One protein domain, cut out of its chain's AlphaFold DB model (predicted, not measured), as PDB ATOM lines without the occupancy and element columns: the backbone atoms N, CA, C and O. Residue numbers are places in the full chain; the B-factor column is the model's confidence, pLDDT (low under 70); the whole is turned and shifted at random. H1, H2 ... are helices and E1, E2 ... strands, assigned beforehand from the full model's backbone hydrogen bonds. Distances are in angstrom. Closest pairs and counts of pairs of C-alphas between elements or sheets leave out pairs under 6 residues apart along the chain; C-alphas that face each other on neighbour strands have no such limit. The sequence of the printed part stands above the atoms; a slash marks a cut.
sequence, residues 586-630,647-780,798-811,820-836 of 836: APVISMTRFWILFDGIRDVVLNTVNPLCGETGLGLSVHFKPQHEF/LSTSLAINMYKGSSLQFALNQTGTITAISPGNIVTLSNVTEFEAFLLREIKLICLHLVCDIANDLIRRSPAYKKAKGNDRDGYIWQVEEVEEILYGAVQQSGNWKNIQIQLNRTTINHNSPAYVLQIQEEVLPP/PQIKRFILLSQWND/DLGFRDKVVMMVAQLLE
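AT A GLANCE: This is residues 586 to 630, 647 to 780, 798 to 811 and 820 to 836 of the 836 residues of the protein "Mediator of RNA polymerase II transcription subunit 17" of Absidia repens (UniProt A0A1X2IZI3). Two strongly twisted antiparallel sheets follow each other along an elongated body, and the long helix H2 joins them, with residues 685 to 699 packed on the sheet E1 E2 E3 E4 E5 and 693 to 712 on the sheet E6 E7 E8 E9 E10. H1 covers the same face of the first sheet as H2, H5 covers the second, and short H3 and H4 follow at the far end of H2. The printed part has 210 residues, with five named helices and ten named strands in the order H1 E1 E2 E3 E4 E5 H2 H3 H4 E6 E7 E8 E9 E10 H5; the class is mixed. It is only just compact, close to loose, with a radius of gyration of the C-alphas of 20.2 A and spans of 70 by 40 by 32 A.

HOW THE PARTS SIT: One sheet runs E6 (732 to 734), E7 (739 to 746), E8 (749 to 762), E9 (766 to 776), E10 (801 to 805). E6 E7 E8 E9 is a meander, each strand the antiparallel neighbour of the one before, in three hairpins. Within hydrogen-bond range are N 732 and O 741, 2.9 A; N 742 and O 753, 3.1 A; N 758 and O 770, 2.9 A; N 771 and O 804, 2.8 A. H2 (685 to 714) is on it at a height of 6.6 A; the closest C-alphas of H2 and E8, Lys 697 and Leu 757, are 6.3 A apart. H5 (823 to 835), on the same face, touches residues 704 to 711 of H2 at a steep tilt of 54 degrees, the same way, closest at C-alphas Ala 708 and Val 831, 6.2 A. H4 (723 to 729) only grazes the sheet with residues 728 to 729; H3 (716 to 720) is not on it. The other sheet runs E1 (620 to 627), E2 (648 to 655), E3 (660 to 666), E4 (671 to 675), E5 (678 to 682), with E2 E3 E4 E5 a second meander of three hairpins. Its pairs include N 623 and O 652, 2.9 A; N 651 and O 663, 2.8 A; N 664 and O 672, 2.8 A; N 673 and O 680, 2.8 A. H1 (586 to 612) lies over E2 and E3 at a height of 9.1 A, and H2 over E3 and E4 at 10.2 A. Residues 597 to 608 of H1 touch H2 at a shallow tilt of 31 degrees, the same way, closest at C-alphas Val 604 and Glu 689, 6.2 A. Every O i to N i+4 pair is within hydrogen-bond range in H2, H3 and H5, against 21 of 23 in H1 and 0 of 3 in H4, where 3 of 4 O i to N i+3 pairs are.

IN THESE COORDINATES: H1 begins at C-alpha 586 (79.000, 38.655, 124.672) and is 38.7 A long. H2, 43.3 A, ends at C-alpha 714 (29.894, 66.583, 149.667). E8, 35.7 A, bends by 68 degrees at residue 759. H5 ends at C-alpha 835 (28.904, 71.527, 139.382).

THE WHOLE: The C-alphas of Ala 586 and Gly 748, the two farthest apart, are 69.8 A apart. Gaps between C-alphas across the cuts are 9.1 A from 630 to 647, 15.5 A from 780 to 798 and 12.1 A from 811 to 820. Of the links that are printed whole, none is long. Mean pLDDT of the printed part is 86.0; 16 residues are under 70, among them 807 to 811.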
ATOM      1  N   ALA A 586      80.404  38.714 124.271       87.94
ATOM      2  CA  ALA A 586      79.000  38.655 124.672       87.94
ATOM      3  C   ALA A 586      78.676  39.485 125.931       87.94
ATOM      4  O   ALA A 586      77.660  40.184 125.910       87.94
ATOM      5  N   PRO A 587      79.499  39.492 127.004       87.44
ATOM      6  CA  PRO A 587      79.257  40.354 128.161       87.44
ATOM      7  C   PRO A 587      79.347  41.839 127.810       87.44
ATOM      8  O   PRO A 587      78.538  42.628 128.289       87.44
ATOM      9  N   VAL A 588      80.286  42.222 126.939       88.81
ATOM     10  CA  VAL A 588      80.448  43.611 126.481       88.81
ATOM     11  C   VAL A 588      79.248  44.048 125.642       88.81
ATOM     12  O   VAL A 588      78.711  45.132 125.865       88.81
ATOM     13  N   ILE A 589      78.772  43.197 124.729       88.75
ATOM     14  CA  ILE A 589      77.563  43.464 123.936       88.75
ATOM     15  C   ILE A 589      76.330  43.557 124.843       88.75
ATOM     16  O   ILE A 589      75.536  44.479 124.705       88.75
ATOM     17  N   SER A 590      76.170  42.631 125.788       87.12
ATOM     18  CA  SER A 590      75.056  42.644 126.747       87.12
ATOM     19  C   SER A 590      75.050  43.931 127.578       87.12
ATOM     20  O   SER A 590      74.041  44.624 127.663       87.12
ATOM     21  N   MET A 591      76.215  44.309 128.109       86.69
ATOM     22  CA  MET A 591      76.397  45.522 128.903       86.69
ATOM     23  C   MET A 591      76.101  46.788 128.092       86.69
ATOM     24  O   MET A 591      75.377  47.665 128.552       86.69
ATOM     25  N   THR A 592      76.621  46.885 126.869       87.75
ATOM     26  CA  THR A 592      76.375  48.046 125.996       87.75
ATOM     27  C   THR A 592      74.912  48.137 125.563       87.75
ATOM     28  O   THR A 592      74.339  49.222 125.634       87.75
ATOM     29  N   ARG A 593      74.263  47.016 125.214       88.12
ATOM     30  CA  ARG A 593      72.812  46.967 124.946       88.12
ATOM     31  C   ARG A 593      71.996  47.421 126.149       88.12
ATOM     32  O   ARG A 593      71.081  48.221 125.985       88.12
ATOM     33  N   PHE A 594      72.344  46.942 127.341       89.25
ATOM     34  CA  PHE A 594      71.685  47.329 128.582       89.25
ATOM     35  C   PHE A 594      71.778  48.838 128.830       89.25
ATOM     36  O   PHE A 594      70.765  49.461 129.128       89.25
ATOM     37  N   TRP A 595      72.958  49.443 128.665       88.44
ATOM     38  CA  TRP A 595      73.131  50.885 128.867       88.44
ATOM     39  C   TRP A 595      72.395  51.728 127.827       88.44
ATOM     40  O   TRP A 595      71.790  52.725 128.205       88.44
ATOM     41  N   ILE A 596      72.390  51.322 126.553       89.00
ATOM     42  CA  ILE A 596      71.614  52.005 125.505       89.00
ATOM     43  C   ILE A 596      70.118  51.931 125.822       89.00
ATOM     44  O   ILE A 596      69.414  52.935 125.750       89.00
ATOM     45  N   LEU A 597      69.636  50.753 126.225       89.75
ATOM     46  CA  LEU A 597      68.244  50.567 126.613       89.75
ATOM     47  C   LEU A 597      67.886  51.395 127.854       89.75
ATOM     48  O   LEU A 597      66.832  52.019 127.895       89.75
ATOM     49  N   PHE A 598      68.767  51.418 128.855       90.94
ATOM     50  CA  PHE A 598      68.601  52.213 130.066       90.94
ATOM     51  C   PHE A 598      68.534  53.712 129.760       90.94
ATOM     52  O   PHE A 598      67.677  54.394 130.315       90.94
ATOM     53  N   ASP A 599      69.399  54.213 128.877       90.44
ATOM     54  CA  ASP A 599      69.403  55.618 128.463       90.44
ATOM     55  C   ASP A 599      68.118  55.964 127.700       90.44
ATOM     56  O   ASP A 599      67.435  56.922 128.049       90.44
ATOM     57  N   GLY A 600      67.689  55.101 126.771       91.44
ATOM     58  CA  GLY A 600      66.410  55.259 126.074       91.44
ATOM     59  C   GLY A 600      65.205  55.264 127.023       91.44
ATOM     60  O   GLY A 600      64.321  56.109 126.910       91.44
ATOM     61  N   ILE A 601      65.181  54.370 128.016       92.88
ATOM     62  CA  ILE A 601      64.145  54.355 129.062       92.88
ATOM     63  C   ILE A 601      64.204  55.627 129.896       92.88
ATOM     64  O   ILE A 601      63.164  56.206 130.198       92.88
ATOM     65  N   ARG A 602      65.400  56.072 130.283       92.81
ATOM     66  CA  ARG A 602      65.585  57.295 131.061       92.81
ATOM     67  C   ARG A 602      65.057  58.503 130.297       92.81
ATOM     68  O   ARG A 602      64.331  59.293 130.894       92.81
ATOM     69  N   ASP A 603      65.356  58.615 129.010       93.31
ATOM     70  CA  ASP A 603      64.859  59.686 128.151       93.31
ATOM     71  C   ASP A 603      63.337  59.633 128.010       93.31
ATOM     72  O   ASP A 603      62.671  60.651 128.184       93.31
ATOM     73  N   VAL A 604      62.757  58.449 127.788       94.12
ATOM     74  CA  VAL A 604      61.298  58.271 127.763       94.12
ATOM     75  C   VAL A 604      60.668  58.682 129.091       94.12
ATOM     76  O   VAL A 604      59.692  59.429 129.101       94.12
ATOM     77  N   VAL A 605      61.218  58.239 130.223       93.81
ATOM     78  CA  VAL A 605      60.716  58.589 131.560       93.81
ATOM     79  C   VAL A 605      60.828  60.090 131.794       93.81
ATOM     80  O   VAL A 605      59.857  60.702 132.220       93.81
ATOM     81  N   LEU A 606      61.958  60.717 131.470       91.12
ATOM     82  CA  LEU A 606      62.117  62.167 131.589       91.12
ATOM     83  C   LEU A 606      61.113  62.903 130.690       91.12
ATOM     84  O   LEU A 606      60.426  63.804 131.157       91.12
ATOM     85  N   ASN A 607      60.936  62.487 129.438       91.56
ATOM     86  CA  ASN A 607      60.014  63.137 128.502       91.56
ATOM     87  C   ASN A 607      58.535  62.958 128.874       91.56
ATOM     88  O   ASN A 607      57.717  63.831 128.585       91.56
ATOM     89  N   THR A 608      58.173  61.834 129.497       91.56
ATOM     90  CA  THR A 608      56.785  61.521 129.872       91.56
ATOM     91  C   THR A 608      56.422  62.020 131.267       91.56
ATOM     92  O   THR A 608      55.309  62.514 131.450       91.56
ATOM     93  N   VAL A 609      57.347  61.930 132.229       91.38
ATOM     94  CA  VAL A 609      57.121  62.216 133.652       91.38
ATOM     95  C   VAL A 609      57.507  63.648 134.030       91.38
ATOM     96  O   VAL A 609      56.778  64.258 134.811       91.38
ATOM     97  N   ASN A 610      58.567  64.240 133.455       89.62
ATOM     98  CA  ASN A 610      58.959  65.621 133.798       89.62
ATOM     99  C   ASN A 610      57.822  66.641 133.626       89.62
ATOM    100  O   ASN A 610      57.660  67.465 134.526       89.62
ATOM    101  N   PRO A 611      56.979  66.582 132.570       88.56
ATOM    102  CA  PRO A 611      55.853  67.508 132.433       88.56
ATOM    103  C   PRO A 611      54.861  67.467 133.600       88.56
ATOM    104  O   PRO A 611      54.129  68.429 133.810       88.56
ATOM    105  N   LEU A 612      54.831  66.359 134.345       87.19
ATOM    106  CA  LEU A 612      53.932  66.104 135.469       87.19
ATOM    107  C   LEU A 612      54.604  66.308 136.840       87.19
ATOM    108  O   LEU A 612      53.902  66.326 137.852       87.19
ATOM    109  N   CYS A 613      55.932  66.460 136.890       84.06
ATOM    110  CA  CYS A 613      56.730  66.630 138.114       84.06
ATOM    111  C   CYS A 613      56.883  68.087 138.589       84.06
ATOM    112  O   CYS A 613      57.538  68.306 139.606       84.06
ATOM    113  N   GLY A 614      56.326  69.076 137.882       77.25
ATOM    114  CA  GLY A 614      56.434  70.489 138.274       77.25
ATOM    115  C   GLY A 614      55.821  70.800 139.648       77.25
ATOM    116  O   GLY A 614      55.072  69.994 140.197       77.25
ATOM    117  N   GLU A 615      56.086  71.995 140.186       70.06
ATOM    118  CA  GLU A 615      55.596  72.441 141.510       70.06
ATOM    119  C   GLU A 615      54.065  72.364 141.646       70.06
ATOM    120  O   GLU A 615      53.543  72.032 142.707       70.06
ATOM    121  N   THR A 616      53.339  72.566 140.541       69.88
ATOM    122  CA  THR A 616      51.873  72.419 140.483       69.88
ATOM    123  C   THR A 616      51.403  71.054 139.956       69.88
ATOM    124  O   THR A 616      50.214  70.870 139.701       69.88
ATOM    125  N   GLY A 617      52.316  70.098 139.774       78.75
ATOM    126  CA  GLY A 617      52.082  68.786 139.171       78.75
ATOM    127  C   GLY A 617      51.557  67.710 140.130       78.75
ATOM    128  O   GLY A 617      51.036  67.985 141.210       78.75
ATOM    129  N   LEU A 618      51.688  66.446 139.719       79.88
ATOM    130  CA  LEU A 618      51.145  65.258 140.401       79.88
ATOM    131  C   LEU A 618      51.999  64.758 141.583       79.88
ATOM    132  O   LEU A 618      51.683  63.724 142.171       79.88
ATOM    133  N   GLY A 619      53.083  65.459 141.935       83.12
ATOM    134  CA  GLY A 619      53.999  65.032 142.998       83.12
ATOM    135  C   GLY A 619      54.636  63.665 142.718       83.12
ATOM    136  O   GLY A 619      54.735  62.830 143.618       83.12
ATOM    137  N   LEU A 620      55.005  63.406 141.460       88.38
ATOM    138  CA  LEU A 620      55.662  62.165 141.049       88.38
ATOM    139  C   LEU A 620      57.141  62.193 141.446       88.38
ATOM    140  O   LEU A 620      57.826  63.191 141.214       88.38
ATOM    141  N   SER A 621      57.649  61.089 141.996       89.62
ATOM    142  CA  SER A 621      59.080  60.896 142.231       89.62
ATOM    143  C   SER A 621      59.592  59.670 141.482       89.62
ATOM    144  O   SER A 621      59.050  58.568 141.587       89.62
ATOM    145  N   VAL A 622      60.656  59.865 140.705       90.75
ATOM    146  CA  VAL A 622      61.295  58.808 139.917       90.75
ATOM    147  C   VAL A 622      62.558  58.353 140.638       90.75
ATOM    148  O   VAL A 622      63.438  59.159 140.936       90.75
ATOM    149  N   HIS A 623      62.662  57.055 140.911       90.62
ATOM    150  CA  HIS A 623      63.828  56.456 141.549       90.62
ATOM    151  C   HIS A 623      64.392  55.330 140.686       90.62
ATOM    152  O   HIS A 623      63.721  54.327 140.443       90.62
ATOM    153  N   PHE A 624      65.656  55.464 140.292       90.06
ATOM    154  CA  PHE A 624      66.432  54.389 139.679       90.06
ATOM    155  C   PHE A 624      67.255  53.703 140.772       90.06
ATOM    156  O   PHE A 624      68.076  54.344 141.429       90.06
ATOM    157  N   LYS A 625      67.019  52.410 140.998       88.44
ATOM    158  CA  LYS A 625      67.753  51.593 141.966       88.44
ATOM    159  C   LYS A 625      68.493  50.477 141.228       88.44
ATOM    160  O   LYS A 625      67.845  49.611 140.645       88.44
ATOM    161  N   PRO A 626      69.835  50.446 141.253       82.75
ATOM    162  CA  PRO A 626      70.563  49.303 140.723       82.75
ATOM    163  C   PRO A 626      70.247  48.075 141.585       82.75
ATOM    164  O   PRO A 626      70.501  48.070 142.791       82.75
ATOM    165  N   GLN A 627      69.679  47.034 140.979       75.56
ATOM    166  CA  GLN A 627      69.469  45.739 141.619       75.56
ATOM    167  C   GLN A 627      70.687  44.870 141.323       75.56
ATOM    168  O   GLN A 627      70.678  43.975 140.489       75.56
ATOM    169  N   HIS A 628      71.787  45.147 142.019       64.00
ATOM    170  CA  HIS A 628      72.913  44.222 142.024       64.00
ATOM    171  C   HIS A 628      72.605  43.075 142.991       64.00
ATOM    172  O   HIS A 628      73.089  43.045 144.122       64.00
ATOM    173  N   GLU A 629      71.794  42.110 142.557       56.44
ATOM    174  CA  GLU A 629      71.737  40.819 143.237       56.44
ATOM    175  C   GLU A 629      72.977  40.013 142.849       56.44
ATOM    176  O   GLU A 629      72.942  39.099 142.025       56.44
ATOM    177  N   PHE A 630      74.107  40.309 143.497       55.12
ATOM    178  CA  PHE A 630      75.061  39.234 143.717       55.12
ATOM    179  C   PHE A 630      74.311  38.219 144.567       55.12
ATOM    180  O   PHE A 630      74.108  38.441 145.759       55.12
ATOM    181  N   LEU A 647      73.320  42.075 135.637       70.12
ATOM    182  CA  LEU A 647      72.955  43.443 135.962       70.12
ATOM    183  C   LEU A 647      71.459  43.562 135.750       70.12
ATOM    184  O   LEU A 647      70.957  43.380 134.640       70.12
ATOM    185  N   SER A 648      70.756  43.909 136.812       79.69
ATOM    186  CA  SER A 648      69.397  44.395 136.702       79.69
ATOM    187  C   SER A 648      69.290  45.759 137.366       79.69
ATOM    188  O   SER A 648      70.047  46.126 138.269       79.69
ATOM    189  N   THR A 649      68.389  46.588 136.861       86.19
ATOM    190  CA  THR A 649      68.072  47.885 137.467       86.19
ATOM    191  C   THR A 649      66.575  47.979 137.620       86.19
ATOM    192  O   THR A 649      65.849  47.734 136.664       86.19
ATOM    193  N   SER A 650      66.107  48.329 138.814       88.75
ATOM    194  CA  SER A 650      64.700  48.615 139.037       88.75
ATOM    195  C   SER A 650      64.432  50.113 138.953       88.75
ATOM    196  O   SER A 650      65.142  50.942 139.523       88.75
ATOM    197  N   LEU A 651      63.395  50.468 138.209       89.94
ATOM    198  CA  LEU A 651      62.844  51.808 138.100       89.94
ATOM    199  C   LEU A 651      61.525  51.823 138.870       89.94
ATOM    200  O   LEU A 651      60.623  51.052 138.565       89.94
ATOM    201  N   ALA A 652      61.408  52.700 139.860       89.81
ATOM    202  CA  ALA A 652      60.173  52.914 140.600       89.81
ATOM    203  C   ALA A 652      59.691  54.353 140.398       89.81
ATOM    204  O   ALA A 652      60.418  55.301 140.705       89.81
ATOM    205  N   ILE A 653      58.467  54.510 139.902       90.62
ATOM    206  CA  ILE A 653      57.776  55.796 139.800       90.62
ATOM    207  C   ILE A 653      56.726  55.812 140.905       90.62
ATOM    208  O   ILE A 653      55.735  55.083 140.846       90.62
ATOM    209  N   ASN A 654      56.985  56.603 141.943       89.75
ATOM    210  CA  ASN A 654      56.123  56.707 143.110       89.75
ATOM    211  C   ASN A 654      55.235  57.941 143.003       89.75
ATOM    212  O   ASN A 654      55.689  59.020 142.617       89.75
ATOM    213  N   MET A 655      53.984  57.790 143.418       85.06
ATOM    214  CA  MET A 655      53.048  58.896 143.556       85.06
ATOM    215  C   MET A 655      52.866  59.298 145.012       85.06
ATOM    216  O   MET A 655      52.839  58.447 145.906       85.06
ATOM    217  N   TYR A 656      52.665  60.593 145.256       73.06
ATOM    218  CA  TYR A 656      52.367  61.130 146.581       73.06
ATOM    219  C   TYR A 656      50.966  60.660 147.045       73.06
ATOM    220  O   TYR A 656      49.982  61.371 146.870       73.06
ATOM    221  N   LYS A 657      50.892  59.461 147.654       69.62
ATOM    222  CA  LYS A 657      49.703  58.741 148.191       69.62
ATOM    223  C   LYS A 657      48.988  57.768 147.239       69.62
ATOM    224  O   LYS A 657      47.818  57.959 146.925       69.62
ATOM    225  N   GLY A 658      49.626  56.651 146.891       71.62
ATOM    226  CA  GLY A 658      48.880  55.516 146.337       71.62
ATOM    227  C   GLY A 658      49.752  54.515 145.605       71.62
ATOM    228  O   GLY A 658      50.466  53.732 146.227       71.62
ATOM    229  N   SER A 659      49.653  54.551 144.279       79.56
ATOM    230  CA  SER A 659      50.250  53.588 143.363       79.56
ATOM    231  C   SER A 659      51.741  53.853 143.140       79.56
ATOM    232  O   SER A 659      52.182  54.999 143.040       79.56
ATOM    233  N   SER A 660      52.518  52.777 143.033       88.88
ATOM    234  CA  SER A 660      53.893  52.816 142.534       88.88
ATOM    235  C   SER A 660      53.991  51.941 141.296       88.88
ATOM    236  O   SER A 660      53.656  50.757 141.371       88.88
ATOM    237  N   LEU A 661      54.483  52.491 140.192       91.75
ATOM    238  CA  LEU A 661      54.830  51.695 139.020       91.75
ATOM    239  C   LEU A 661      56.261  51.202 139.204       91.75
ATOM    240  O   LEU A 661      57.167  52.011 139.410       91.75
ATOM    241  N   GLN A 662      56.460  49.887 139.171       93.19
ATOM    242  CA  GLN A 662      57.781  49.282 139.284       93.19
ATOM    243  C   GLN A 662      58.125  48.573 137.984       93.19
ATOM    244  O   GLN A 662      57.356  47.759 137.483       93.19
ATOM    245  N   PHE A 663      59.302  48.868 137.458       93.62
ATOM    246  CA  PHE A 663      59.861  48.231 136.281       93.62
ATOM    247  C   PHE A 663      61.197  47.605 136.660       93.62
ATOM    248  O   PHE A 663      61.966  48.219 137.398       93.62
ATOM    249  N   ALA A 664      61.495  46.410 136.166       91.44
ATOM    250  CA  ALA A 664      62.823  45.821 136.256       91.44
ATOM    251  C   ALA A 664      63.417  45.673 134.852       91.44
ATOM    252  O   ALA A 664      62.807  45.129 133.936       91.44
ATOM    253  N   LEU A 665      64.617  46.214 134.684       90.31
ATOM    254  CA  LEU A 665      65.395  46.160 133.462       90.31
ATOM    255  C   LEU A 665      66.427  45.048 133.587       90.31
ATOM    256  O   LEU A 665      67.274  45.116 134.479       90.31
ATOM    257  N   ASN A 666      66.382  44.062 132.695       87.38
ATOM    258  CA  ASN A 666      67.332  42.949 132.684       87.38
ATOM    259  C   ASN A 666      68.420  43.152 131.615       87.38
ATOM    260  O   ASN A 666      68.174  43.765 130.575       87.38
ATOM    261  N   GLN A 667      69.607  42.565 131.824       81.62
ATOM    262  CA  GLN A 667      70.717  42.540 130.849       81.62
ATOM    263  C   GLN A 667      70.323  42.019 129.464       81.62
ATOM    264  O   GLN A 667      70.912  42.400 128.456       81.62
ATOM    265  N   THR A 668      69.321  41.146 129.403       80.62
ATOM    266  CA  THR A 668      68.788  40.581 128.159       80.62
ATOM    267  C   THR A 668      68.145  41.623 127.242       80.62
ATOM    268  O   THR A 668      67.834  41.300 126.099       80.62
ATOM    269  N   GLY A 669      67.943  42.850 127.726       82.31
ATOM    270  CA  GLY A 669      67.242  43.906 127.007       82.31
ATOM    271  C   GLY A 669      65.721  43.840 127.162       82.31
ATOM    272  O   GLY A 669      65.006  44.566 126.484       82.31
ATOM    273  N   THR A 670      65.210  42.973 128.039       88.44
ATOM    274  CA  THR A 670      63.775  42.890 128.340       88.44
ATOM    275  C   THR A 670      63.432  43.785 129.522       88.44
ATOM    276  O   THR A 670      64.114  43.736 130.552       88.44
ATOM    277  N   ILE A 671      62.345  44.538 129.401       93.19
ATOM    278  CA  ILE A 671      61.794  45.381 130.462       93.19
ATOM    279  C   ILE A 671      60.611  44.627 131.066       93.19
ATOM    280  O   ILE A 671      59.709  44.216 130.342       93.19
ATOM    281  N   THR A 672      60.576  44.420 132.377       93.69
ATOM    282  CA  THR A 672      59.426  43.808 133.050       93.69
ATOM    283  C   THR A 672      58.689  44.859 133.864       93.69
ATOM    284  O   THR A 672      59.251  45.468 134.768       93.69
ATOM    285  N   ALA A 673      57.429  45.112 133.524       93.69
ATOM    286  CA  ALA A 673      56.544  45.981 134.283       93.69
ATOM    287  C   ALA A 673      55.790  45.145 135.321       93.69
ATOM    288  O   ALA A 673      55.152  44.146 134.982       93.69
ATOM    289  N   ILE A 674      55.873  45.550 136.584       92.06
ATOM    290  CA  ILE A 674      55.194  44.914 137.709       92.06
ATOM    291  C   ILE A 674      53.985  45.789 138.040       92.06
ATOM    292  O   ILE A 674      54.122  46.825 138.695       92.06
ATOM    293  N   SER A 675      52.805  45.385 137.570       84.81
ATOM    294  CA  SER A 675      51.539  45.992 137.980       84.81
ATOM    295  C   SER A 675      50.891  45.166 139.102       84.81
ATOM    296  O   SER A 675      51.246  43.996 139.298       84.81
ATOM    297  N   PRO A 676      49.963  45.739 139.892       79.56
ATOM    298  CA  PRO A 676      49.264  45.008 140.946       79.56
ATOM    299  C   PRO A 676      48.456  43.832 140.366       79.56
ATOM    300  O   PRO A 676      47.318  43.990 139.942       79.56
ATOM    301  N   GLY A 677      49.055  42.638 140.335       81.94
ATOM    302  CA  GLY A 677      48.419  41.403 139.864       81.94
ATOM    303  C   GLY A 677      48.844  40.909 138.477       81.94
ATOM    304  O   GLY A 677      48.396  39.833 138.086       81.94
ATOM    305  N   ASN A 678      49.720  41.616 137.749       90.06
ATOM    306  CA  ASN A 678      50.238  41.144 136.461       90.06
ATOM    307  C   ASN A 678      51.709  41.550 136.245       90.06
ATOM    308  O   ASN A 678      52.145  42.620 136.665       90.06
ATOM    309  N   ILE A 679      52.477  40.684 135.582       92.56
ATOM    310  CA  ILE A 679      53.849  40.972 135.153       92.56
ATOM    311  C   ILE A 679      53.843  41.008 133.631       92.56
ATOM    312  O   ILE A 679      53.648  39.982 132.980       92.56
ATOM    313  N   VAL A 680      54.061  42.191 133.064       94.75
ATOM    314  CA  VAL A 680      54.080  42.396 131.613       94.75
ATOM    315  C   VAL A 680      55.526  42.520 131.149       94.75
ATOM    316  O   VAL A 680      56.278  43.351 131.652       94.75
ATOM    317  N   THR A 681      55.933  41.692 130.189       94.19
ATOM    318  CA  THR A 681      57.260  41.776 129.565       94.19
ATOM    319  C   THR A 681      57.184  42.637 128.310       94.19
ATOM    320  O   THR A 681      56.455  42.300 127.379       94.19
ATOM    321  N   LEU A 682      57.947  43.721 128.280       93.88
ATOM    322  CA  LEU A 682      58.045  44.665 127.175       93.88
ATOM    323  C   LEU A 682      59.407  44.470 126.504       93.88
ATOM    324  O   LEU A 682      60.441  44.350 127.172       93.88
ATOM    325  N   SER A 683      59.393  44.387 125.178       89.38
ATOM    326  CA  SER A 683      60.577  44.076 124.373       89.38
ATOM    327  C   SER A 683      61.246  45.321 123.797       89.38
ATOM    328  O   SER A 683      62.446  45.303 123.532       89.38
ATOM    329  N   ASN A 684      60.486  46.409 123.656       90.69
ATOM    330  CA  ASN A 684      60.923  47.637 123.000       90.69
ATOM    331  C   ASN A 684      60.725  48.871 123.892       90.69
ATOM    332  O   ASN A 684      59.809  48.933 124.712       90.69
ATOM    333  N   VAL A 685      61.547  49.901 123.672       92.44
ATOM    334  CA  VAL A 685      61.412  51.208 124.348       92.44
ATOM    335  C   VAL A 685      60.080  51.881 124.000       92.44
ATOM    336  O   VAL A 685      59.472  52.516 124.855       92.44
ATOM    337  N   THR A 686      59.582  51.692 122.777       93.06
ATOM    338  CA  THR A 686      58.291  52.231 122.314       93.06
ATOM    339  C   THR A 686      57.098  51.568 123.005       93.06
ATOM    340  O   THR A 686      56.146  52.248 123.380       93.06
ATOM    341  N   GLU A 687      57.158  50.250 123.233       94.56
ATOM    342  CA  GLU A 687      56.166  49.520 124.036       94.56
ATOM    343  C   GLU A 687      56.170  50.015 125.482       94.56
ATOM    344  O   GLU A 687      55.110  50.197 126.079       94.56
ATOM    345  N   PHE A 688      57.360  50.281 126.028       95.44
ATOM    346  CA  PHE A 688      57.513  50.884 127.345       95.44
ATOM    347  C   PHE A 688      56.955  52.304 127.421       95.44
ATOM    348  O   PHE A 688      56.224  52.592 128.363       95.44
ATOM    349  N   GLU A 689      57.214  53.166 126.436       95.31
ATOM    350  CA  GLU A 689      56.613  54.502 126.379       95.31
ATOM    351  C   GLU A 689      55.082  54.421 126.335       95.31
ATOM    352  O   GLU A 689      54.413  55.092 127.119       95.31
ATOM    353  N   ALA A 690      54.522  53.581 125.462       94.19
ATOM    354  CA  ALA A 690      53.077  53.419 125.330       94.19
ATOM    355  C   ALA A 690      52.439  52.889 126.624       94.19
ATOM    356  O   ALA A 690      51.415  53.412 127.067       94.19
ATOM    357  N   PHE A 691      53.062  51.889 127.257       95.19
ATOM    358  CA  PHE A 691      52.605  51.337 128.529       95.19
ATOM    359  C   PHE A 691      52.688  52.373 129.655       95.19
ATOM    360  O   PHE A 691      51.719  52.576 130.382       95.19
ATOM    361  N   LEU A 692      53.816  53.078 129.770       94.62
ATOM    362  CA  LEU A 692      54.016  54.112 130.780       94.62
ATOM    363  C   LEU A 692      53.004  55.253 130.620       94.62
ATOM    364  O   LEU A 692      52.406  55.685 131.604       94.62
ATOM    365  N   LEU A 693      52.772  55.714 129.388       93.19
ATOM    366  CA  LEU A 693      51.765  56.730 129.086       93.19
ATOM    367  C   LEU A 693      50.359  56.269 129.474       93.19
ATOM    368  O   LEU A 693      49.625  57.041 130.088       93.19
ATOM    369  N   ARG A 694      49.990  55.029 129.143       94.06
ATOM    370  CA  ARG A 694      48.692  54.451 129.507       94.06
ATOM    371  C   ARG A 694      48.496  54.411 131.019       94.06
ATOM    372  O   ARG A 694      47.490  54.915 131.513       94.06
ATOM    373  N   GLU A 695      49.464  53.879 131.758       93.56
ATOM    374  CA  GLU A 695      49.375  53.781 133.217       93.56
ATOM    375  C   GLU A 695      49.300  55.162 133.874       93.56
ATOM    376  O   GLU A 695      48.449  55.393 134.730       93.56
ATOM    377  N   ILE A 696      50.124  56.117 133.427       91.69
ATOM    378  CA  ILE A 696      50.071  57.503 133.911       91.69
ATOM    379  C   ILE A 696      48.700  58.130 133.628       91.69
ATOM    380  O   ILE A 696      48.148  58.794 134.507       91.69
ATOM    381  N   LYS A 697      48.117  57.920 132.439       92.19
ATOM    382  CA  LYS A 697      46.773  58.420 132.118       92.19
ATOM    383  C   LYS A 697      45.714  57.833 133.040       92.19
ATOM    384  O   LYS A 697      44.943  58.601 133.609       92.19
ATOM    385  N   LEU A 698      45.689  56.511 133.214       92.31
ATOM    386  CA  LEU A 698      44.724  55.840 134.088       92.31
ATOM    387  C   LEU A 698      44.839  56.359 135.517       92.31
ATOM    388  O   LEU A 698      43.848  56.764 136.116       92.31
ATOM    389  N   ILE A 699      46.063  56.458 136.023       91.50
ATOM    390  CA  ILE A 699      46.378  57.055 137.316       91.50
ATOM    391  C   ILE A 699      45.813  58.482 137.449       91.50
ATOM    392  O   ILE A 699      45.182  58.808 138.457       91.50
ATOM    393  N   CYS A 700      46.023  59.340 136.445       90.69
ATOM    394  CA  CYS A 700      45.518  60.712 136.457       90.69
ATOM    395  C   CYS A 700      43.988  60.738 136.465       90.69
ATOM    396  O   CYS A 700      43.390  61.515 137.207       90.69
ATOM    397  N   LEU A 701      43.354  59.886 135.654       93.00
ATOM    398  CA  LEU A 701      41.901  59.777 135.569       93.00
ATOM    399  C   LEU A 701      41.301  59.253 136.874       93.00
ATOM    400  O   LEU A 701      40.307  59.811 137.328       93.00
ATOM    401  N   HIS A 702      41.922  58.265 137.523       93.06
ATOM    402  CA  HIS A 702      41.520  57.798 138.851       93.06
ATOM    403  C   HIS A 702      41.644  58.899 139.900       93.06
ATOM    404  O   HIS A 702      40.715  59.103 140.673       93.06
ATOM    405  N   LEU A 703      42.724  59.683 139.882       91.38
ATOM    406  CA  LEU A 703      42.872  60.801 140.810       91.38
ATOM    407  C   LEU A 703      41.795  61.877 140.591       91.38
ATOM    408  O   LEU A 703      41.218  62.379 141.555       91.38
ATOM    409  N   VAL A 704      41.495  62.219 139.334       92.75
ATOM    410  CA  VAL A 704      40.396  63.141 138.992       92.75
ATOM    411  C   VAL A 704      39.049  62.560 139.425       92.75
ATOM    412  O   VAL A 704      38.238  63.283 139.998       92.75
ATOM    413  N   CYS A 705      38.830  61.262 139.204       94.19
ATOM    414  CA  CYS A 705      37.644  60.524 139.626       94.19
ATOM    415  C   CYS A 705      37.448  60.592 141.143       94.19
ATOM    416  O   CYS A 705      36.368  60.942 141.607       94.19
ATOM    417  N   ASP A 706      38.500  60.328 141.917       93.69
ATOM    418  CA  ASP A 706      38.465  60.348 143.378       93.69
ATOM    419  C   ASP A 706      38.171  61.753 143.908       93.69
ATOM    420  O   ASP A 706      37.303  61.926 144.765       93.69
ATOM    421  N   ILE A 707      38.832  62.777 143.354       93.31
ATOM    422  CA  ILE A 707      38.582  64.181 143.713       93.31
ATOM    423  C   ILE A 707      37.141  64.575 143.372       93.31
ATOM    424  O   ILE A 707      36.459  65.196 144.192       93.31
ATOM    425  N   ALA A 708      36.661  64.213 142.181       93.06
ATOM    426  CA  ALA A 708      35.310  64.533 141.746       93.06
ATOM    427  C   ALA A 708      34.258  63.814 142.591       93.06
ATOM    428  O   ALA A 708      33.323  64.448 143.077       93.06
ATOM    429  N   ASN A 709      34.444  62.523 142.855       94.38
ATOM    430  CA  ASN A 709      33.564  61.729 143.702       94.38
ATOM    431  C   ASN A 709      33.537  62.254 145.141       94.38
ATOM    432  O   ASN A 709      32.468  62.300 145.753       94.38
ATOM    433  N   ASP A 710      34.666  62.720 145.677       94.25
ATOM    434  CA  ASP A 710      34.718  63.383 146.980       94.25
ATOM    435  C   ASP A 710      33.906  64.687 147.003       94.25
ATOM    436  O   ASP A 710      33.185  64.950 147.973       94.25
ATOM    437  N   LEU A 711      33.975  65.497 145.941       93.00
ATOM    438  CA  LEU A 711      33.186  66.728 145.814       93.00
ATOM    439  C   LEU A 711      31.692  66.437 145.630       93.00
ATOM    440  O   LEU A 711      30.856  67.038 146.311       93.00
ATOM    441  N   ILE A 712      31.344  65.464 144.787       91.06
ATOM    442  CA  ILE A 712      29.964  65.031 144.543       91.06
ATOM    443  C   ILE A 712      29.343  64.494 145.834       91.06
ATOM    444  O   ILE A 712      28.244  64.905 146.202       91.06
ATOM    445  N   ARG A 713      30.065  63.666 146.600       92.50
ATOM    446  CA  ARG A 713      29.601  63.159 147.907       92.50
ATOM    447  C   ARG A 713      29.367  64.273 148.931       92.50
ATOM    448  O   ARG A 713      28.530  64.126 149.828       92.50
ATOM    449  N   ARG A 714      30.089  65.394 148.819       93.12
ATOM    450  CA  ARG A 714      29.894  66.583 149.667       93.12
ATOM    451  C   ARG A 714      28.712  67.444 149.214       93.12
ATOM    452  O   ARG A 714      28.101  68.083 150.075       93.12
ATOM    453  N   SER A 715      28.361  67.416 147.928       91.38
ATOM    454  CA  SER A 715      27.266  68.201 147.348       91.38
ATOM    455  C   SER A 715      25.902  67.876 147.986       91.38
ATOM    456  O   SER A 715      25.578  66.709 148.244       91.38
ATOM    457  N   PRO A 716      25.047  68.889 148.239       88.94
ATOM    458  CA  PRO A 716      23.710  68.672 148.787       88.94
ATOM    459  C   PRO A 716      22.791  67.898 147.830       88.94
ATOM    460  O   PRO A 716      21.861  67.243 148.303       88.94
ATOM    461  N   ALA A 717      23.039  67.947 146.516       86.19
ATOM    462  CA  ALA A 717      22.247  67.225 145.519       86.19
ATOM    463  C   ALA A 717      22.376  65.704 145.699       86.19
ATOM    464  O   ALA A 717      21.370  65.006 145.827       86.19
ATOM    465  N   TYR A 718      23.608  65.208 145.848       88.19
ATOM    466  CA  TYR A 718      23.887  63.788 146.078       88.19
ATOM    467  C   TYR A 718      23.272  63.275 147.389       88.19
ATOM    468  O   TYR A 718      22.687  62.193 147.442       88.19
ATOM    469  N   LYS A 719      23.325  64.083 148.460       90.31
ATOM    470  CA  LYS A 719      22.717  63.727 149.757       90.31
ATOM    471  C   LYS A 719      21.190  63.601 149.684       90.31
ATOM    472  O   LYS A 719      20.625  62.780 150.405       90.31
ATOM    473  N   LYS A 720      20.534  64.386 148.821       90.44
ATOM    474  CA  LYS A 720      19.076  64.358 148.607       90.44
ATOM    475  C   LYS A 720      18.618  63.238 147.663       90.44
ATOM    476  O   LYS A 720      17.454  62.850 147.735       90.44
ATOM    477  N   ALA A 721      19.498  62.714 146.809       86.50
ATOM    478  CA  ALA A 721      19.176  61.643 145.867       86.50
ATOM    479  C   ALA A 721      18.843  60.316 146.581       86.50
ATOM    480  O   ALA A 721      19.461  59.967 147.599       86.50
ATOM    481  N   LYS A 722      17.867  59.568 146.041       88.00
ATOM    482  CA  LYS A 722      17.478  58.231 146.524       88.00
ATOM    483  C   LYS A 722      18.584  57.214 146.223       88.00
ATOM    484  O   LYS A 722      19.308  57.367 145.249       88.00
ATOM    485  N   GLY A 723      18.694  56.168 147.050       85.06
ATOM    486  CA  GLY A 723      19.794  55.191 147.010       85.06
ATOM    487  C   GLY A 723      20.107  54.621 145.623       85.06
ATOM    488  O   GLY A 723      21.265  54.624 145.243       85.06
ATOM    489  N   ASN A 724      19.088  54.233 144.850       83.62
ATOM    490  CA  ASN A 724      19.290  53.649 143.517       83.62
ATOM    491  C   ASN A 724      19.772  54.658 142.470       83.62
ATOM    492  O   ASN A 724      20.401  54.259 141.499       83.62
ATOM    493  N   ASP A 725      19.490  55.948 142.658       83.12
ATOM    494  CA  ASP A 725      19.968  56.956 141.720       83.12
ATOM    495  C   ASP A 725      21.445  57.263 141.996       83.12
ATOM    496  O   ASP A 725      22.158  57.594 141.059       83.12
ATOM    497  N   ARG A 726      21.912  57.130 143.255       84.38
ATOM    498  CA  ARG A 726      23.259  57.536 143.718       84.38
ATOM    499  C   ARG A 726      24.400  56.905 142.927       84.38
ATOM    500  O   ARG A 726      25.393  57.587 142.690       84.38
ATOM    501  N   ASP A 727      24.244  55.663 142.489       85.06
ATOM    502  CA  ASP A 727      25.284  54.961 141.734       85.06
ATOM    503  C   ASP A 727      25.527  55.597 140.356       85.06
ATOM    504  O   ASP A 727      26.658  55.615 139.884       85.06
ATOM    505  N   GLY A 728      24.505  56.224 139.760       82.75
ATOM    506  CA  GLY A 728      24.637  56.975 138.509       82.75
ATOM    507  C   GLY A 728      25.324  58.340 138.651       82.75
ATOM    508  O   GLY A 728      25.662  58.955 137.644       82.75
ATOM    509  N   TYR A 729      25.540  58.830 139.879       82.25
ATOM    510  CA  TYR A 729      26.245  60.099 140.130       82.25
ATOM    511  C   TYR A 729      27.754  59.902 140.262       82.25
ATOM    512  O   TYR A 729      28.505  60.872 140.165       82.25
ATOM    513  N   ILE A 730      28.199  58.682 140.563       91.62
ATOM    514  CA  ILE A 730      29.605  58.392 140.817       91.62
ATOM    515  C   ILE A 730      30.308  58.281 139.471       91.62
ATOM    516  O   ILE A 730      29.888  57.529 138.594       91.62
ATOM    517  N   TRP A 731      31.381  59.044 139.316       94.62
ATOM    518  CA  TRP A 731      32.223  58.963 138.135       94.62
ATOM    519  C   TRP A 731      32.965  57.631 138.146       94.62
ATOM    520  O   TRP A 731      33.391  57.157 139.205       94.62
ATOM    521  N   GLN A 732      33.101  57.021 136.974       95.31
ATOM    522  CA  GLN A 732      33.788  55.748 136.792       95.31
ATOM    523  C   GLN A 732      34.824  55.886 135.678       95.31
ATOM    524  O   GLN A 732      34.588  56.542 134.662       95.31
ATOM    525  N   VAL A 733      35.995  55.291 135.898       95.56
ATOM    526  CA  VAL A 733      37.064  55.222 134.897       95.56
ATOM    527  C   VAL A 733      36.855  53.953 134.080       95.56
ATOM    528  O   VAL A 733      36.766  52.866 134.646       95.56
ATOM    529  N   GLU A 734      36.801  54.084 132.761       95.31
ATOM    530  CA  GLU A 734      36.857  52.964 131.830       95.31
ATOM    531  C   GLU A 734      38.320  52.693 131.446       95.31
ATOM    532  O   GLU A 734      38.932  53.421 130.662       95.31
ATOM    533  N   GLU A 735      38.892  51.626 132.014       92.19
ATOM    534  CA  GLU A 735      40.309  51.252 131.845       92.19
ATOM    535  C   GLU A 735      40.685  50.846 130.406       92.19
ATOM    536  O   GLU A 735      41.866  50.845 130.033       92.19
ATOM    537  N   VAL A 736      39.689  50.459 129.602       91.94
ATOM    538  CA  VAL A 736      39.878  49.997 128.219       91.94
ATOM    539  C   VAL A 736      40.013  51.176 127.264       91.94
ATOM    540  O   VAL A 736      40.934  51.189 126.452       91.94
ATOM    541  N   GLU A 737      39.120  52.160 127.369       90.38
ATOM    542  CA  GLU A 737      39.116  53.326 126.481       90.38
ATOM    543  C   GLU A 737      40.020  54.465 126.985       90.38
ATOM    544  O   GLU A 737      40.294  55.397 126.233       90.38
ATOM    545  N   GLU A 738      40.512  54.389 128.230       93.38
ATOM    546  CA  GLU A 738      41.241  55.473 128.911       93.38
ATOM    547  C   GLU A 738      40.369  56.734 129.067       93.38
ATOM    548  O   GLU A 738      40.818  57.868 128.867       93.38
ATOM    549  N   ILE A 739      39.092  56.530 129.402       92.00
ATOM    550  CA  ILE A 739      38.076  57.581 129.473       92.00
ATOM    551  C   ILE A 739      37.399  57.556 130.834       92.00
ATOM    552  O   ILE A 739      37.118  56.501 131.393       92.00
ATOM    553  N   LEU A 740      37.115  58.733 131.376       93.00
ATOM    554  CA  LEU A 740      36.295  58.882 132.570       93.00
ATOM    555  C   LEU A 740      34.876  59.285 132.167       93.00
ATOM    556  O   LEU A 740      34.687  60.325 131.528       93.00
ATOM    557  N   TYR A 741      33.898  58.490 132.591       92.38
ATOM    558  CA  TYR A 741      32.479  58.767 132.407       92.38
ATOM    559  C   TYR A 741      31.869  59.258 133.715       92.38
ATOM    560  O   TYR A 741      32.102  58.704 134.792       92.38
ATOM    561  N   GLY A 742      31.057  60.302 133.618       89.75
ATOM    562  CA  GLY A 742      30.328  60.842 134.754       89.75
ATOM    563  C   GLY A 742      29.115  61.641 134.317       89.75
ATOM    564  O   GLY A 742      29.018  62.067 133.169       89.75
ATOM    565  N   ALA A 743      28.187  61.868 135.241       86.81
ATOM    566  CA  ALA A 743      27.062  62.765 135.029       86.81
ATOM    567  C   ALA A 743      27.221  64.014 135.902       86.81
ATOM    568  O   ALA A 743      27.650  63.937 137.057       86.81
ATOM    569  N   VAL A 744      26.870  65.174 135.352       86.06
ATOM    570  CA  VAL A 744      26.865  66.454 136.069       86.06
ATOM    571  C   VAL A 744      25.526  67.147 135.861       86.06
ATOM    572  O   VAL A 744      24.960  67.127 134.767       86.06
ATOM    573  N   GLN A 745      24.994  67.736 136.932       80.88
ATOM    574  CA  GLN A 745      23.720  68.444 136.903       80.88
ATOM    575  C   GLN A 745      23.953  69.915 136.576       80.88
ATOM    576  O   GLN A 745      24.443  70.656 137.419       80.88
ATOM    577  N   GLN A 746      23.534  70.347 135.390       79.88
ATOM    578  CA  GLN A 746      23.591  71.748 134.988       79.88
ATOM    579  C   GLN A 746      22.171  72.274 134.764       79.88
ATOM    580  O   GLN A 746      21.408  71.733 133.961       79.88
ATOM    581  N   SER A 747      21.786  73.319 135.503       81.00
ATOM    582  CA  SER A 747      20.470  73.975 135.372       81.00
ATOM    583  C   SER A 747      19.262  73.024 135.494       81.00
ATOM    584  O   SER A 747      18.239  73.215 134.842       81.00
ATOM    585  N   GLY A 748      19.378  71.982 136.325       79.50
ATOM    586  CA  GLY A 748      18.322  70.991 136.564       79.50
ATOM    587  C   GLY A 748      18.326  69.784 135.617       79.50
ATOM    588  O   GLY A 748      17.662  68.799 135.930       79.50
ATOM    589  N   ASN A 749      19.118  69.811 134.539       81.06
ATOM    590  CA  ASN A 749      19.271  68.694 133.606       81.06
ATOM    591  C   ASN A 749      20.606  67.973 133.818       81.06
ATOM    592  O   ASN A 749      21.636  68.600 134.064       81.06
ATOM    593  N   TRP A 750      20.584  66.648 133.696       79.19
ATOM    594  CA  TRP A 750      21.784  65.819 133.750       79.19
ATOM    595  C   TRP A 750      22.454  65.776 132.385       79.19
ATOM    596  O   TRP A 750      21.803  65.480 131.381       79.19
ATOM    597  N   LYS A 751      23.751  66.070 132.356       86.38
ATOM    598  CA  LYS A 751      24.604  65.910 131.182       86.38
ATOM    599  C   LYS A 751      25.654  64.850 131.458       86.38
ATOM    600  O   LYS A 751      26.246  64.847 132.538       86.38
ATOM    601  N   ASN A 752      25.903  64.002 130.468       88.62
ATOM    602  CA  ASN A 752      27.028  63.084 130.509       88.62
ATOM    603  C   ASN A 752      28.291  63.844 130.123       88.62
ATOM    604  O   ASN A 752      28.313  64.632 129.176       88.62
ATOM    605  N   ILE A 753      29.337  63.620 130.898       90.81
ATOM    606  CA  ILE A 753      30.646  64.194 130.687       90.81
ATOM    607  C   ILE A 753      31.612  63.058 130.411       90.81
ATOM    608  O   ILE A 753      31.652  62.061 131.131       90.81
ATOM    609  N   GLN A 754      32.406  63.265 129.371       91.38
ATOM    610  CA  GLN A 754      33.508  62.413 128.990       91.38
ATOM    611  C   GLN A 754      34.806  63.188 129.218       91.38
ATOM    612  O   GLN A 754      35.017  64.244 128.616       91.38
ATOM    613  N   ILE A 755      35.672  62.696 130.102       91.62
ATOM    614  CA  ILE A 755      36.979  63.313 130.353       91.62
ATOM    615  C   ILE A 755      38.072  62.421 129.776       91.62
ATOM    616  O   ILE A 755      38.132  61.228 130.066       91.62
ATOM    617  N   GLN A 756      38.938  63.021 128.963       92.62
ATOM    618  CA  GLN A 756      40.073  62.371 128.317       92.62
ATOM    619  C   GLN A 756      41.357  63.135 128.617       92.62
ATOM    620  O   GLN A 756      41.365  64.368 128.634       92.62
ATOM    621  N   LEU A 757      42.458  62.412 128.817       92.38
ATOM    622  CA  LEU A 757      43.777  63.013 128.980       92.38
ATOM    623  C   LEU A 757      44.573  62.913 127.677       92.38
ATOM    624  O   LEU A 757      45.028  61.835 127.291       92.38
ATOM    625  N   ASN A 758      44.777  64.054 127.020       92.19
ATOM    626  CA  ASN A 758      45.477  64.133 125.743       92.19
ATOM    627  C   ASN A 758      46.886  64.703 125.927       92.19
ATOM    628  O   ASN A 758      47.075  65.729 126.580       92.19
ATOM    629  N   ARG A 759      47.888  64.046 125.332       89.44
ATOM    630  CA  ARG A 759      49.252  64.585 125.235       89.44
ATOM    631  C   ARG A 759      49.259  65.669 124.156       89.44
ATOM    632  O   ARG A 759      48.832  65.425 123.032       89.44
ATOM    633  N   THR A 760      49.736  66.857 124.494       90.44
ATOM    634  CA  THR A 760      49.887  68.002 123.586       90.44
ATOM    635  C   THR A 760      51.309  68.544 123.690       90.44
ATOM    636  O   THR A 760      52.003  68.267 124.657       90.44
ATOM    637  N   THR A 761      51.762  69.346 122.737       89.19
ATOM    638  CA  THR A 761      53.045  70.061 122.843       89.19
ATOM    639  C   THR A 761      52.776  71.549 122.994       89.19
ATOM    640  O   THR A 761      51.993  72.106 122.225       89.19
ATOM    641  N   ILE A 762      53.410  72.195 123.967       83.38
ATOM    642  CA  ILE A 762      53.331  73.652 124.157       83.38
ATOM    643  C   ILE A 762      54.587  74.278 123.556       83.38
ATOM    644  O   ILE A 762      55.603  73.592 123.431       83.38
ATOM    645  N   ASN A 763      54.486  75.550 123.144       70.94
ATOM    646  CA  ASN A 763      55.563  76.446 122.699       70.94
ATOM    647  C   ASN A 763      56.965  75.898 123.032       70.94
ATOM    648  O   ASN A 763      57.287  75.721 124.204       70.94
ATOM    649  N   HIS A 764      57.774  75.631 121.997       73.44
ATOM    650  CA  HIS A 764      59.095  74.965 122.047       73.44
ATOM    651  C   HIS A 764      59.119  73.426 122.067       73.44
ATOM    652  O   HIS A 764      60.136  72.844 122.429       73.44
ATOM    653  N   ASN A 765      58.058  72.755 121.597       81.31
ATOM    654  CA  ASN A 765      58.011  71.287 121.473       81.31
ATOM    655  C   ASN A 765      58.119  70.552 122.825       81.31
ATOM    656  O   ASN A 765      58.444  69.366 122.881       81.31
ATOM    657  N   SER A 766      57.828  71.256 123.920       84.00
ATOM    658  CA  SER A 766      57.813  70.675 125.257       84.00
ATOM    659  C   SER A 766      56.540  69.841 125.422       84.00
ATOM    660  O   SER A 766      55.441  70.360 125.187       84.00
ATOM    661  N   PRO A 767      56.648  68.557 125.805       86.56
ATOM    662  CA  PRO A 767      55.482  67.719 126.023       86.56
ATOM    663  C   PRO A 767      54.664  68.247 127.203       86.56
ATOM    664  O   PRO A 767      55.196  68.637 128.238       86.56
ATOM    665  N   ALA A 768      53.352  68.244 127.036       88.31
ATOM    666  CA  ALA A 768      52.370  68.665 128.013       88.31
ATOM    667  C   ALA A 768      51.169  67.723 127.989       88.31
ATOM    668  O   ALA A 768      50.938  66.999 127.021       88.31
ATOM    669  N   TYR A 769      50.380  67.754 129.055       90.56
ATOM    670  CA  TYR A 769      49.144  66.991 129.133       90.56
ATOM    671  C   TYR A 769      47.979  67.946 129.315       90.56
ATOM    672  O   TYR A 769      48.052  68.881 130.112       90.56
ATOM    673  N   VAL A 770      46.914  67.713 128.559       90.88
ATOM    674  CA  VAL A 770      45.686  68.491 128.611       90.88
ATOM    675  C   VAL A 770      44.542  67.565 128.969       90.88
ATOM    676  O   VAL A 770      44.249  66.605 128.255       90.88
ATOM    677  N   LEU A 771      43.879  67.874 130.077       91.56
ATOM    678  CA  LEU A 771      42.616  67.258 130.434       91.56
ATOM    679  C   LEU A 771      41.526  67.896 129.565       91.56
ATOM    680  O   LEU A 771      41.223  69.083 129.706       91.56
ATOM    681  N   GLN A 772      40.979  67.126 128.631       91.94
ATOM    682  CA  GLN A 772      39.907  67.547 127.744       91.94
ATOM    683  C   GLN A 772      38.581  67.006 128.261       91.94
ATOM    684  O   GLN A 772      38.389  65.798 128.383       91.94
ATOM    685  N   ILE A 773      37.648  67.914 128.514       90.94
ATOM    686  CA  ILE A 773      36.295  67.587 128.947       90.94
ATOM    687  C   ILE A 773      35.362  67.790 127.761       90.94
ATOM    688  O   ILE A 773      35.297  68.893 127.211       90.94
ATOM    689  N   GLN A 774      34.657  66.735 127.367       90.31
ATOM    690  CA  GLN A 774      33.613  66.776 126.354       90.31
ATOM    691  C   GLN A 774      32.257  66.588 127.038       90.31
ATOM    692  O   GLN A 774      32.010  65.571 127.680       90.31
ATOM    693  N   GLU A 775      31.382  67.583 126.913       88.19
ATOM    694  CA  GLU A 775      29.979  67.428 127.299       88.19
ATOM    695  C   GLU A 775      29.231  66.728 126.163       88.19
ATOM    696  O   GLU A 775      29.074  67.278 125.066       88.19
ATOM    697  N   GLU A 776      28.752  65.516 126.428       83.25
ATOM    698  CA  GLU A 776      27.882  64.810 125.507       83.25
ATOM    699  C   GLU A 776      26.441  65.255 125.764       83.25
ATOM    700  O   GLU A 776      25.804  64.916 126.765       83.25
ATOM    701  N   VAL A 777      25.915  66.073 124.852       73.94
ATOM    702  CA  VAL A 777      24.496  66.419 124.855       73.94
ATOM    703  C   VAL A 777      23.748  65.195 124.352       73.94
ATOM    704  O   VAL A 777      23.665  64.988 123.139       73.94
ATOM    705  N   LEU A 778      23.214  64.381 125.271       65.25
ATOM    706  CA  LEU A 778      22.310  63.307 124.876       65.25
ATOM    707  C   LEU A 778      21.189  63.925 124.029       65.25
ATOM    708  O   LEU A 778      20.541  64.876 124.488       65.25
ATOM    709  N   PRO A 779      20.943  63.426 122.805       61.84
ATOM    710  CA  PRO A 779      19.775  63.854 122.062       61.84
ATOM    711  C   PRO A 779      18.548  63.577 122.941       61.84
ATOM    712  O   PRO A 779      18.467  62.494 123.533       61.84
ATOM    713  N   PRO A 780      17.613  64.538 123.084       58.16
ATOM    714  CA  PRO A 780      16.400  64.298 123.846       58.16
ATOM    715  C   PRO A 780      15.771  63.024 123.294       58.16
ATOM    716  O   PRO A 780      15.635  62.887 122.077       58.16
ATOM    717  N   PRO A 798      27.400  72.116 118.501       58.34
ATOM    718  CA  PRO A 798      28.719  72.461 119.017       58.34
ATOM    719  C   PRO A 798      28.974  71.734 120.346       58.34
ATOM    720  O   PRO A 798      28.298  71.993 121.339       58.34
ATOM    721  N   GLN A 799      29.953  70.827 120.365       69.06
ATOM    722  CA  GLN A 799      30.476  70.245 121.602       69.06
ATOM    723  C   GLN A 799      31.277  71.316 122.348       69.06
ATOM    724  O   GLN A 799      32.267  71.833 121.825       69.06
ATOM    725  N   ILE A 800      30.860  71.653 123.569       73.31
ATOM    726  CA  ILE A 800      31.640  72.524 124.449       73.31
ATOM    727  C   ILE A 800      32.834  71.704 124.945       73.31
ATOM    728  O   ILE A 800      32.657  70.715 125.654       73.31
ATOM    729  N   LYS A 801      34.046  72.102 124.542       80.69
ATOM    730  CA  LYS A 801      35.304  71.496 124.990       80.69
ATOM    731  C   LYS A 801      35.981  72.437 125.977       80.69
ATOM    732  O   LYS A 801      36.335  73.556 125.608       80.69
ATOM    733  N   ARG A 802      36.153  71.991 127.222       82.06
ATOM    734  CA  ARG A 802      36.993  72.683 128.214       82.06
ATOM    735  C   ARG A 802      38.344  71.975 128.280       82.06
ATOM    736  O   ARG A 802      38.394  70.747 128.218       82.06
ATOM    737  N   PHE A 803      39.421  72.749 128.386       82.81
ATOM    738  CA  PHE A 803      40.792  72.244 128.411       82.81
ATOM    739  C   PHE A 803      41.484  72.711 129.686       82.81
ATOM    740  O   PHE A 803      41.463  73.904 129.985       82.81
ATOM    741  N   ILE A 804      42.124  71.789 130.404       80.12
ATOM    742  CA  ILE A 804      43.029  72.130 131.504       80.12
ATOM    743  C   ILE A 804      44.416  71.630 131.185       80.12
ATOM    744  O   ILE A 804      44.643  70.435 131.022       80.12
ATOM    745  N   LEU A 805      45.344  72.571 131.134       81.12
ATOM    746  CA  LEU A 805      46.754  72.303 130.974       81.12
ATOM    747  C   LEU A 805      47.341  71.810 132.307       81.12
ATOM    748  O   LEU A 805      47.270  72.511 133.315       81.12
ATOM    749  N   LEU A 806      47.918  70.609 132.308       75.00
ATOM    750  CA  LEU A 806      48.540  69.993 133.486       75.00
ATOM    751  C   LEU A 806      50.056  70.198 133.552       75.00
ATOM    752  O   LEU A 806      50.669  69.855 134.558       75.00
ATOM    753  N   SER A 807      50.672  70.706 132.486       69.94
ATOM    754  CA  SER A 807      52.122  70.872 132.427       69.94
ATOM    755  C   SER A 807      52.614  72.059 133.245       69.94
ATOM    756  O   SER A 807      51.929  73.076 133.367       69.94
ATOM    757  N   GLN A 808      53.858  71.949 133.701       63.94
ATOM    758  CA  GLN A 808      54.624  73.024 134.323       63.94
ATOM    759  C   GLN A 808      54.635  74.288 133.438       63.94
ATOM    760  O   GLN A 808      55.190  74.288 132.339       63.94
ATOM    761  N   TRP A 809      54.019  75.372 133.913       52.47
ATOM    762  CA  TRP A 809      54.293  76.719 133.413       52.47
ATOM    763  C   TRP A 809      55.559  77.202 134.119       52.47
ATOM    764  O   TRP A 809      55.492  77.745 135.214       52.47
ATOM    765  N   ASN A 810      56.724  76.967 133.509       52.72
ATOM    766  CA  ASN A 810      57.937  77.710 133.854       52.72
ATOM    767  C   ASN A 810      57.811  79.111 133.250       52.72
ATOM    768  O   ASN A 810      58.515  79.446 132.301       52.72
ATOM    769  N   ASP A 811      56.876  79.914 133.750       49.22
ATOM    770  CA  ASP A 811      56.894  81.338 133.455       49.22
ATOM    771  C   ASP A 811      57.730  82.023 134.534       49.22
ATOM    772  O   ASP A 811      57.225  82.686 135.435       49.22
ATOM    773  N   ASP A 820      50.399  79.315 143.779       67.00
ATOM    774  CA  ASP A 820      50.768  77.980 143.309       67.00
ATOM    775  C   ASP A 820      49.695  76.958 143.700       67.00
ATOM    776  O   ASP A 820      49.831  76.168 144.635       67.00
ATOM    777  N   LEU A 821      48.564  77.000 143.001       79.44
ATOM    778  CA  LEU A 821      47.506  76.015 143.147       79.44
ATOM    779  C   LEU A 821      48.027  74.688 142.594       79.44
ATOM    780  O   LEU A 821      48.310  74.561 141.395       79.44
ATOM    781  N   GLY A 822      48.147  73.693 143.473       83.50
ATOM    782  CA  GLY A 822      48.558  72.351 143.083       83.50
ATOM    783  C   GLY A 822      47.550  71.714 142.125       83.50
ATOM    784  O   GLY A 822      46.400  72.150 142.018       83.50
ATOM    785  N   PHE A 823      47.950  70.635 141.449       85.44
ATOM    786  CA  PHE A 823      47.087  69.870 140.539       85.44
ATOM    787  C   PHE A 823      45.714  69.580 141.156       85.44
ATOM    788  O   PHE A 823      44.675  69.787 140.528       85.44
ATOM    789  N   ARG A 824      45.708  69.155 142.425       87.62
ATOM    790  CA  ARG A 824      44.485  68.861 143.168       87.62
ATOM    791  C   ARG A 824      43.563  70.073 143.259       87.62
ATOM    792  O   ARG A 824      42.368  69.919 143.041       87.62
ATOM    793  N   ASP A 825      44.096  71.254 143.546       89.75
ATOM    794  CA  ASP A 825      43.299  72.471 143.702       89.75
ATOM    795  C   ASP A 825      42.738  72.937 142.355       89.75
ATOM    796  O   ASP A 825      41.564  73.292 142.271       89.75
ATOM    797  N   LYS A 826      43.524  72.820 141.276       87.25
ATOM    798  CA  LYS A 826      43.060  73.074 139.901       87.25
ATOM    799  C   LYS A 826      41.914  72.138 139.504       87.25
ATOM    800  O   LYS A 826      40.906  72.597 138.969       87.25
ATOM    801  N   VAL A 827      42.027  70.839 139.803       88.00
ATOM    802  CA  VAL A 827      40.951  69.862 139.556       88.00
ATOM    803  C   VAL A 827      39.731  70.158 140.427       88.00
ATOM    804  O   VAL A 827      38.610  70.105 139.930       88.00
ATOM    805  N   VAL A 828      39.917  70.516 141.702       91.31
ATOM    806  CA  VAL A 828      38.810  70.894 142.595       91.31
ATOM    807  C   VAL A 828      38.067  72.113 142.061       91.31
ATOM    808  O   VAL A 828      36.841  72.079 141.985       91.31
ATOM    809  N   MET A 829      38.786  73.159 141.647       90.00
ATOM    810  CA  MET A 829      38.191  74.353 141.042       90.00
ATOM    811  C   MET A 829      37.432  74.018 139.760       90.00
ATOM    812  O   MET A 829      36.315  74.486 139.571       90.00
ATOM    813  N   MET A 830      38.005  73.173 138.903       88.06
ATOM    814  CA  MET A 830      37.360  72.734 137.667       88.06
ATOM    815  C   MET A 830      36.067  71.969 137.932       88.06
ATOM    816  O   MET A 830      35.043  72.262 137.321       88.06
ATOM    817  N   VAL A 831      36.111  70.970 138.815       88.25
ATOM    818  CA  VAL A 831      34.934  70.162 139.137       88.25
ATOM    819  C   VAL A 831      33.881  71.026 139.828       88.25
ATOM    820  O   VAL A 831      32.705  70.899 139.511       88.25
ATOM    821  N   ALA A 832      34.281  71.956 140.700       89.44
ATOM    822  CA  ALA A 832      33.369  72.940 141.277       89.44
ATOM    823  C   ALA A 832      32.702  73.798 140.188       89.44
ATOM    824  O   ALA A 832      31.484  73.901 140.178       89.44
ATOM    825  N   GLN A 833      33.462  74.299 139.208       88.31
ATOM    826  CA  GLN A 833      32.948  75.077 138.069       88.31
ATOM    827  C   GLN A 833      32.112  74.253 137.066       88.31
ATOM    828  O   GLN A 833      31.481  74.805 136.163       88.31
ATOM    829  N   LEU A 834      32.173  72.922 137.125       85.00
ATOM    830  CA  LEU A 834      31.264  72.052 136.378       85.00
ATOM    831  C   LEU A 834      29.968  71.803 137.158       85.00
ATOM    832  O   LEU A 834      28.924  71.633 136.536       85.00
ATOM    833  N   LEU A 835      30.045  71.749 138.490       82.81
ATOM    834  CA  LEU A 835      28.904  71.527 139.382       82.81
ATOM    835  C   LEU A 835      28.065  72.791 139.628       82.81
ATOM    836  O   LEU A 835      26.887  72.661 139.966       82.81
ATOM    837  N   GLU A 836      28.670  73.975 139.505       82.00
ATOM    838  CA  GLU A 836      27.996  75.281 139.431       82.00
ATOM    839  C   GLU A 836      27.384  75.520 138.043       82.00
ATOM    840  O   GLU A 836      26.192  75.915 137.996       82.00
TER     841      GLU A 836